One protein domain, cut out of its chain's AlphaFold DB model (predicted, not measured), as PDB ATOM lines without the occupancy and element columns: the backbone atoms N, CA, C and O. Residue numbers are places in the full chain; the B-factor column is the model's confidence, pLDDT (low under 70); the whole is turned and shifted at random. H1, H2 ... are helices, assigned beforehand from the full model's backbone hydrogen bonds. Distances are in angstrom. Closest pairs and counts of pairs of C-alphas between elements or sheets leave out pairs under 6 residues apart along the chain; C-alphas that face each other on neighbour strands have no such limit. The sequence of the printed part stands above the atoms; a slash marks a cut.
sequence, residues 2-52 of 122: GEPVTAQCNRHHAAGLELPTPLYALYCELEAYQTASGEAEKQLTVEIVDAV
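This is residues 2 to 52 of the 122 residues of an uncharacterized protein of Phytophthora rubi (UniProt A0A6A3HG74). Two helices, H1 and H2, make a V: they come close where the tight link joins them and spread from there, so that residues 2 to 11, with the first part of H1, stand free at the open end. At the far end of H2 the chain makes one short helical turn, H3, and residues 44 to 48 then run back beside H2, while residues 49 to 52 lead away from it. The printed part has 51 residues, with three named helices in the order H1, H2, H3 and no named strand; the class is all helix. It is only just compact, close to loose, with a radius of gyration of the C-alphas of 11.6 A, and its C-alphas span 30 by 24 by 19 A along the three main axes.

Residues 2 to 11, of which 5 to 11 belong to H1, residues 5 to 18, stand free: no C-alpha 8 or more places away along the chain is within 10 A of theirs. After a tight link of 2 residues, residues 19 and 20, follows H2, residues 21 to 36. H1 and H2 are close but not clearly touching, with 2 pairs of C-alphas within 8 A. Their closest C-alphas are those of Gly 16 and Tyr 24, 6.0 A apart. The two helices run opposite ways at a shallow tilt of 29 degrees, and their centres are 12.5 A apart. A second tight link, residues 37 to 39, leads from H2 to H3, residues 40 to 43. H2 and H3 touch only at the corner by their link, with 4 pairs of C-alphas within 8 A, and H2 does so with residues 33 to 35 alone. Their closest C-alphas are those of Gln 34 and Ala 40, 5.1 A apart; the two centres are 14.3 A apart. H1 and H3 are apart. In the backbones of H1 and H2 every O i to N i+4 pair is within hydrogen-bond range. H3 is too short for such a pair, and its one O i to N i+3 pair, O of Ala 40 and N of Gln 43, is within range.

H1 begins at C-alpha 5, at (-13.926, 46.953, 35.238), and ends at C-alpha 18, at (-18.344, 27.212, 36.431). Its 14 residues measure 20.3 A from first to last C-alpha, and the change is almost wholly a fall in y. H2, the longest helix with 16 residues, runs from C-alpha 21 at (-14.094, 25.584, 28.079) to C-alpha 36 at (-20.661, 45.553, 19.909), 22.6 A, with y rising again. H3 has 4 residues, from Ala 40 to Gln 43. Residues 44 to 52 hold no named element; y falls once more between C-alpha 44 at (-30.288, 39.891, 24.113) and C-alpha 52 at (-31.615, 21.377, 37.110).

The two C-alphas farthest apart are those of Gly 2 and Val 52, the first and last printed, at 33.6 A. Without the free residues 2 to 11, the remaining 41 residues span 29 by 20 by 15 A, with a radius of gyration of 11.0 A. The printed part has no cut; it begins at residue 2 and ends at residue 52 of a full chain of 122 residues. Neither of the two links between helices is long. The mean pLDDT of the printed part is 82.6; it is 84 in H1, 90 in H2 and 71 in H3. In this predicted model 8 printed residues are under 70, namely residues 2 to 4, residues 39 to 41, of which 40 and 41 belong to H3, and residues 51 to 52.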
ATOM      1  N   GLY A   2     -19.493  53.878  33.107       61.75
ATOM      2  CA  GLY A   2     -19.643  52.447  32.794       61.75
ATOM      3  C   GLY A   2     -19.526  51.568  34.040       61.75
ATOM      4  O   GLY A   2     -19.038  52.034  35.071       61.75
ATOM      5  N   GLU A   3     -19.987  50.319  33.943       59.78
ATOM      6  CA  GLU A   3     -19.748  49.289  34.962       59.78
ATOM      7  C   GLU A   3     -18.265  49.279  35.370       59.78
ATOM      8  O   GLU A   3     -17.384  49.426  34.513       59.78
ATOM      9  N   PRO A   4     -17.950  49.135  36.666       69.81
ATOM     10  CA  PRO A   4     -16.565  49.085  37.090       69.81
ATOM     11  C   PRO A   4     -15.907  47.845  36.476       69.81
ATOM     12  O   PRO A   4     -16.425  46.737  36.586       69.81
ATOM     13  N   VAL A   5     -14.733  48.025  35.866       70.06
ATOM     14  CA  VAL A   5     -13.926  46.953  35.238       70.06
ATOM     15  C   VAL A   5     -13.748  45.745  36.173       70.06
ATOM     16  O   VAL A   5     -13.675  44.601  35.734       70.06
ATOM     17  N   THR A   6     -13.755  45.985  37.485       72.75
ATOM     18  CA  THR A   6     -13.688  44.952  38.521       72.75
ATOM     19  C   THR A   6     -14.905  44.023  38.542       72.75
ATOM     20  O   THR A   6     -14.735  42.824  38.746       72.75
ATOM     21  N   ALA A   7     -16.118  44.522  38.292       75.38
ATOM     22  CA  ALA A   7     -17.325  43.699  38.230       75.38
ATOM     23  C   ALA A   7     -17.313  42.778  37.002       75.38
ATOM     24  O   ALA A   7     -17.676  41.607  37.108       75.38
ATOM     25  N   GLN A   8     -16.827  43.272  35.862       79.00
ATOM     26  CA  GLN A   8     -16.665  42.466  34.654       79.00
ATOM     27  C   GLN A   8     -15.601  41.372  34.842       79.00
ATOM     28  O   GLN A   8     -15.862  40.203  34.565       79.00
ATOM     29  N   CYS A   9     -14.427  41.713  35.384       82.31
ATOM     30  CA  CYS A   9     -13.381  40.726  35.668       82.31
ATOM     31  C   CYS A   9     -13.856  39.624  36.626       82.31
ATOM     32  O   CYS A   9     -13.577  38.449  36.391       82.31
ATOM     33  N   ASN A  10     -14.600  39.984  37.674       85.56
ATOM     34  CA  ASN A  10     -15.141  39.011  38.623       85.56
ATOM     35  C   ASN A  10     -16.151  38.062  37.959       85.56
ATOM     36  O   ASN A  10     -16.120  36.863  38.234       85.56
ATOM     37  N   ARG A  11     -17.000  38.570  37.051       85.50
ATOM     38  CA  ARG A  11     -17.946  37.754  36.272       85.50
ATOM     39  C   ARG A  11     -17.235  36.752  35.364       85.50
ATOM     40  O   ARG A  11     -17.555  35.570  35.417       85.50
ATOM     41  N   HIS A  12     -16.222  37.183  34.609       89.88
ATOM     42  CA  HIS A  12     -15.437  36.264  33.774       89.88
ATOM     43  C   HIS A  12     -14.672  35.226  34.595       89.88
ATOM     44  O   HIS A  12     -14.573  34.073  34.182       89.88
ATOM     45  N   HIS A  13     -14.143  35.612  35.759       89.50
ATOM     46  CA  HIS A  13     -13.461  34.670  36.639       89.50
ATOM     47  C   HIS A  13     -14.416  33.580  37.142       89.50
ATOM     48  O   HIS A  13     -14.088  32.402  37.039       89.50
ATOM     49  N   ALA A  14     -15.608  33.957  37.613       89.12
ATOM     50  CA  ALA A  14     -16.635  33.003  38.027       89.12
ATOM     51  C   ALA A  14     -17.088  32.107  36.860       89.12
ATOM     52  O   ALA A  14     -17.060  30.883  36.973       89.12
ATOM     53  N   ALA A  15     -17.392  32.699  35.701       88.00
ATOM     54  CA  ALA A  15     -17.801  31.963  34.507       88.00
ATOM     55  C   ALA A  15     -16.736  30.954  34.042       88.00
ATOM     56  O   ALA A  15     -17.076  29.850  33.629       88.00
ATOM     57  N   GLY A  16     -15.449  31.299  34.141       89.44
ATOM     58  CA  GLY A  16     -14.345  30.403  33.788       89.44
ATOM     59  C   GLY A  16     -14.153  29.228  34.751       89.44
ATOM     60  O   GLY A  16     -13.521  28.241  34.376       89.44
ATOM     61  N   LEU A  17     -14.683  29.316  35.975       91.81
ATOM     62  CA  LEU A  17     -14.671  28.225  36.955       91.81
ATOM     63  C   LEU A  17     -15.909  27.328  36.835       91.81
ATOM     64  O   LEU A  17     -15.813  26.121  37.046       91.81
ATOM     65  N   GLU A  18     -17.059  27.915  36.506       88.81
ATOM     66  CA  GLU A  18     -18.344  27.212  36.431       88.81
ATOM     67  C   GLU A  18     -18.575  26.522  35.080       88.81
ATOM     68  O   GLU A  18     -19.203  25.462  35.020       88.81
ATOM     69  N   LEU A  19     -18.077  27.104  33.985       88.19
ATOM     70  CA  LEU A  19     -18.339  26.615  32.636       88.19
ATOM     71  C   LEU A  19     -17.194  25.748  32.095       88.19
ATOM     72  O   LEU A  19     -16.028  26.143  32.135       88.19
ATOM     73  N   PRO A  20     -17.511  24.612  31.450       92.00
ATOM     74  CA  PRO A  20     -16.584  23.948  30.546       92.00
ATOM     75  C   PRO A  20     -16.049  24.917  29.482       92.00
ATOM     76  O   PRO A  20     -16.796  25.747  28.960       92.00
ATOM     77  N   THR A  21     -14.786  24.745  29.078       91.12
ATOM     78  CA  THR A  21     -14.094  25.584  28.079       91.12
ATOM     79  C   THR A  21     -14.935  25.977  26.852       91.12
ATOM     80  O   THR A  21     -14.940  27.162  26.522       91.12
ATOM     81  N   PRO A  22     -15.674  25.071  26.175       93.75
ATOM     82  CA  PRO A  22     -16.489  25.471  25.024       93.75
ATOM     83  C   PRO A  22     -17.662  26.395  25.387       93.75
ATOM     84  O   PRO A  22     -18.003  27.279  24.607       93.75
ATOM     85  N   LEU A  23     -18.270  26.229  26.564       91.19
ATOM     86  CA  LEU A  23     -19.364  27.091  27.021       91.19
ATOM     87  C   LEU A  23     -18.846  28.451  27.491       91.19
ATOM     88  O   LEU A  23     -19.488  29.466  27.236       91.19
ATOM     89  N   TYR A  24     -17.664  28.483  28.108       93.38
ATOM     90  CA  TYR A  24     -16.986  29.732  28.440       93.38
ATOM     91  C   TYR A  24     -16.613  30.537  27.183       93.38
ATOM     92  O   TYR A  24     -16.825  31.745  27.140       93.38
ATOM     93  N   ALA A  25     -16.119  29.874  26.130       93.62
ATOM     94  CA  ALA A  25     -15.837  30.532  24.852       93.62
ATOM     95  C   ALA A  25     -17.100  31.173  24.252       93.62
ATOM     96  O   ALA A  25     -17.084  32.352  23.903       93.62
ATOM     97  N   LEU A  26     -18.216  30.434  24.232       93.44
ATOM     98  CA  LEU A  26     -19.503  30.950  23.763       93.44
ATOM     99  C   LEU A  26     -20.001  32.136  24.606       93.44
ATOM    100  O   LEU A  26     -20.504  33.110  24.053       93.44
ATOM    101  N   TYR A  27     -19.853  32.074  25.932       92.56
ATOM    102  CA  TYR A  27     -20.209  33.176  26.828       92.56
ATOM    103  C   TYR A  27     -19.470  34.471  26.450       92.56
ATOM    104  O   TYR A  27     -20.107  35.509  26.266       92.56
ATOM    105  N   CYS A  28     -18.152  34.392  26.246       93.19
ATOM    106  CA  CYS A  28     -17.335  35.535  25.833       93.19
ATOM    107  C   CYS A  28     -17.760  36.101  24.470       93.19
ATOM    108  O   CYS A  28     -17.819  37.317  24.295       93.19
ATOM    109  N   GLU A  29     -18.062  35.233  23.501       92.75
ATOM    110  CA  GLU A  29     -18.539  35.660  22.183       92.75
ATOM    111  C   GLU A  29     -19.871  36.411  22.288       92.75
ATOM    112  O   GLU A  29     -20.020  37.488  21.712       92.75
ATOM    113  N   LEU A  30     -20.830  35.885  23.055       90.81
ATOM    114  CA  LEU A  30     -22.149  36.500  23.219       90.81
ATOM    115  C   LEU A  30     -22.087  37.847  23.948       90.81
ATOM    116  O   LEU A  30     -22.780  38.778  23.539       90.81
ATOM    117  N   GLU A  31     -21.235  37.994  24.967       89.31
ATOM    118  CA  GLU A  31     -20.986  39.299  25.599       89.31
ATOM    119  C   GLU A  31     -20.355  40.300  24.624       89.31
ATOM    120  O   GLU A  31     -20.736  41.475  24.600       89.31
ATOM    121  N   ALA A  32     -19.423  39.848  23.779       89.12
ATOM    122  CA  ALA A  32     -18.836  40.698  22.751       89.12
ATOM    123  C   ALA A  32     -19.895  41.164  21.741       89.12
ATOM    124  O   ALA A  32     -19.922  42.343  21.390       89.12
ATOM    125  N   TYR A  33     -20.812  40.283  21.321       87.56
ATOM    126  CA  TYR A  33     -21.938  40.661  20.461       87.56
ATOM    127  C   TYR A  33     -22.883  41.647  21.137       87.56
ATOM    128  O   TYR A  33     -23.307  42.610  20.499       87.56
ATOM    129  N   GLN A  34     -23.199  41.419  22.411       86.62
ATOM    130  CA  GLN A  34     -24.054  42.306  23.187       86.62
ATOM    131  C   GLN A  34     -23.448  43.714  23.257       86.62
ATOM    132  O   GLN A  34     -24.133  44.685  22.957       86.62
ATOM    133  N   THR A  35     -22.147  43.804  23.539       84.00
ATOM    134  CA  THR A  35     -21.414  45.076  23.654       84.00
ATOM    135  C   THR A  35     -21.220  45.766  22.297       84.00
ATOM    136  O   THR A  35     -21.287  46.990  22.195       84.00
ATOM    137  N   ALA A  36     -20.945  45.003  21.235       84.06
ATOM    138  CA  ALA A  36     -20.661  45.553  19.909       84.06
ATOM    139  C   ALA A  36     -21.927  45.981  19.153       84.06
ATOM    140  O   ALA A  36     -21.892  46.922  18.357       84.06
ATOM    141  N   SER A  37     -23.046  45.293  19.374       77.44
ATOM    142  CA  SER A  37     -24.319  45.618  18.748       77.44
ATOM    143  C   SER A  37     -25.083  46.569  19.662       77.44
ATOM    144  O   SER A  37     -25.731  46.149  20.613       77.44
ATOM    145  N   GLY A  38     -25.016  47.872  19.379       70.38
ATOM    146  CA  GLY A  38     -25.600  48.921  20.231       70.38
ATOM    147  C   GLY A  38     -27.111  48.806  20.522       70.38
ATOM    148  O   GLY A  38     -27.618  49.527  21.379       70.38
ATOM    149  N   GLU A  39     -27.844  47.915  19.843       69.75
ATOM    150  CA  GLU A  39     -29.232  47.546  20.174       69.75
ATOM    151  C   GLU A  39     -29.381  46.149  20.803       69.75
ATOM    152  O   GLU A  39     -30.420  45.870  21.407       69.75
ATOM    153  N   ALA A  40     -28.371  45.278  20.705       65.81
ATOM    154  CA  ALA A  40     -28.441  43.915  21.221       65.81
ATOM    155  C   ALA A  40     -28.534  43.869  22.741       65.81
ATOM    156  O   ALA A  40     -29.243  43.010  23.239       65.81
ATOM    157  N   GLU A  41     -27.943  44.807  23.485       66.44
ATOM    158  CA  GLU A  41     -28.149  44.896  24.944       66.44
ATOM    159  C   GLU A  41     -29.634  44.919  25.344       66.44
ATOM    160  O   GLU A  41     -30.004  44.412  26.400       66.44
ATOM    161  N   LYS A  42     -30.505  45.474  24.491       72.44
ATOM    162  CA  LYS A  42     -31.950  45.578  24.753       72.44
ATOM    163  C   LYS A  42     -32.737  44.349  24.301       72.44
ATOM    164  O   LYS A  42     -33.869  44.167  24.737       72.44
ATOM    165  N   GLN A  43     -32.177  43.554  23.392       79.06
ATOM    166  CA  GLN A  43     -32.851  42.417  22.751       79.06
ATOM    167  C   GLN A  43     -32.286  41.062  23.200       79.06
ATOM    168  O   GLN A  43     -32.950  40.039  23.056       79.06
ATOM    169  N   LEU A  44     -31.067  41.057  23.738       77.75
ATOM    170  CA  LEU A  44     -30.288  39.891  24.113       77.75
ATOM    171  C   LEU A  44     -29.805  40.069  25.553       77.75
ATOM    172  O   LEU A  44     -29.070  41.004  25.866       77.75
ATOM    173  N   THR A  45     -30.185  39.134  26.416       84.06
ATOM    174  CA  THR A  45     -29.690  39.023  27.790       84.06
ATOM    175  C   THR A  45     -28.991  37.677  27.932       84.06
ATOM    176  O   THR A  45     -29.545  36.650  27.538       84.06
ATOM    177  N   VAL A  46     -27.762  37.686  28.449       84.94
ATOM    178  CA  VAL A  46     -26.928  36.490  28.615       84.94
ATOM    179  C   VAL A  46     -26.833  36.166  30.102       84.94
ATOM    180  O   VAL A  46     -26.390  36.999  30.886       84.94
ATOM    181  N   GLU A  47     -27.237  34.955  30.483       85.31
ATOM    182  CA  GLU A  47     -27.176  34.466  31.863       85.31
ATOM    183  C   GLU A  47     -26.706  33.005  31.895       85.31
ATOM    184  O   GLU A  47     -27.119  32.181  31.070       85.31
ATOM    185  N   ILE A  48     -25.850  32.675  32.865       85.44
ATOM    186  CA  ILE A  48     -25.436  31.299  33.161       85.44
ATOM    187  C   ILE A  48     -26.483  30.702  34.105       85.44
ATOM    188  O   ILE A  48     -26.705  31.215  35.197       85.44
ATOM    189  N   VAL A  49     -27.152  29.633  33.672       84.00
ATOM    190  CA  VAL A  49     -28.264  29.011  34.409       84.00
ATOM    191  C   VAL A  49     -28.023  27.511  34.519       84.00
ATOM    192  O   VAL A  49     -27.737  26.863  33.509       84.00
ATOM    193  N   ASP A  50     -28.194  26.957  35.721       81.00
ATOM    194  CA  ASP A  50     -28.167  25.511  35.942       81.00
ATOM    195  C   ASP A  50     -29.379  24.839  35.266       81.00
ATOM    196  O   ASP A  50     -30.509  25.327  35.309       81.00
ATOM    197  N   ALA A  51     -29.149  23.708  34.602       67.88
ATOM    198  CA  ALA A  51     -30.186  22.966  33.890       67.88
ATOM    199  C   ALA A  51     -31.139  22.212  34.837       67.88
ATOM    200  O   ALA A  51     -32.190  21.731  34.399       67.88
ATOM    201  N   VAL A  52     -30.801  22.096  36.125       66.25
ATOM    202  CA  VAL A  52     -31.615  21.377  37.110       66.25
ATOM    203  C   VAL A  52     -32.970  22.070  37.298       66.25
ATOM    204  O   VAL A  52     -33.078  23.164  37.840       66.25
TER     205      VAL A  52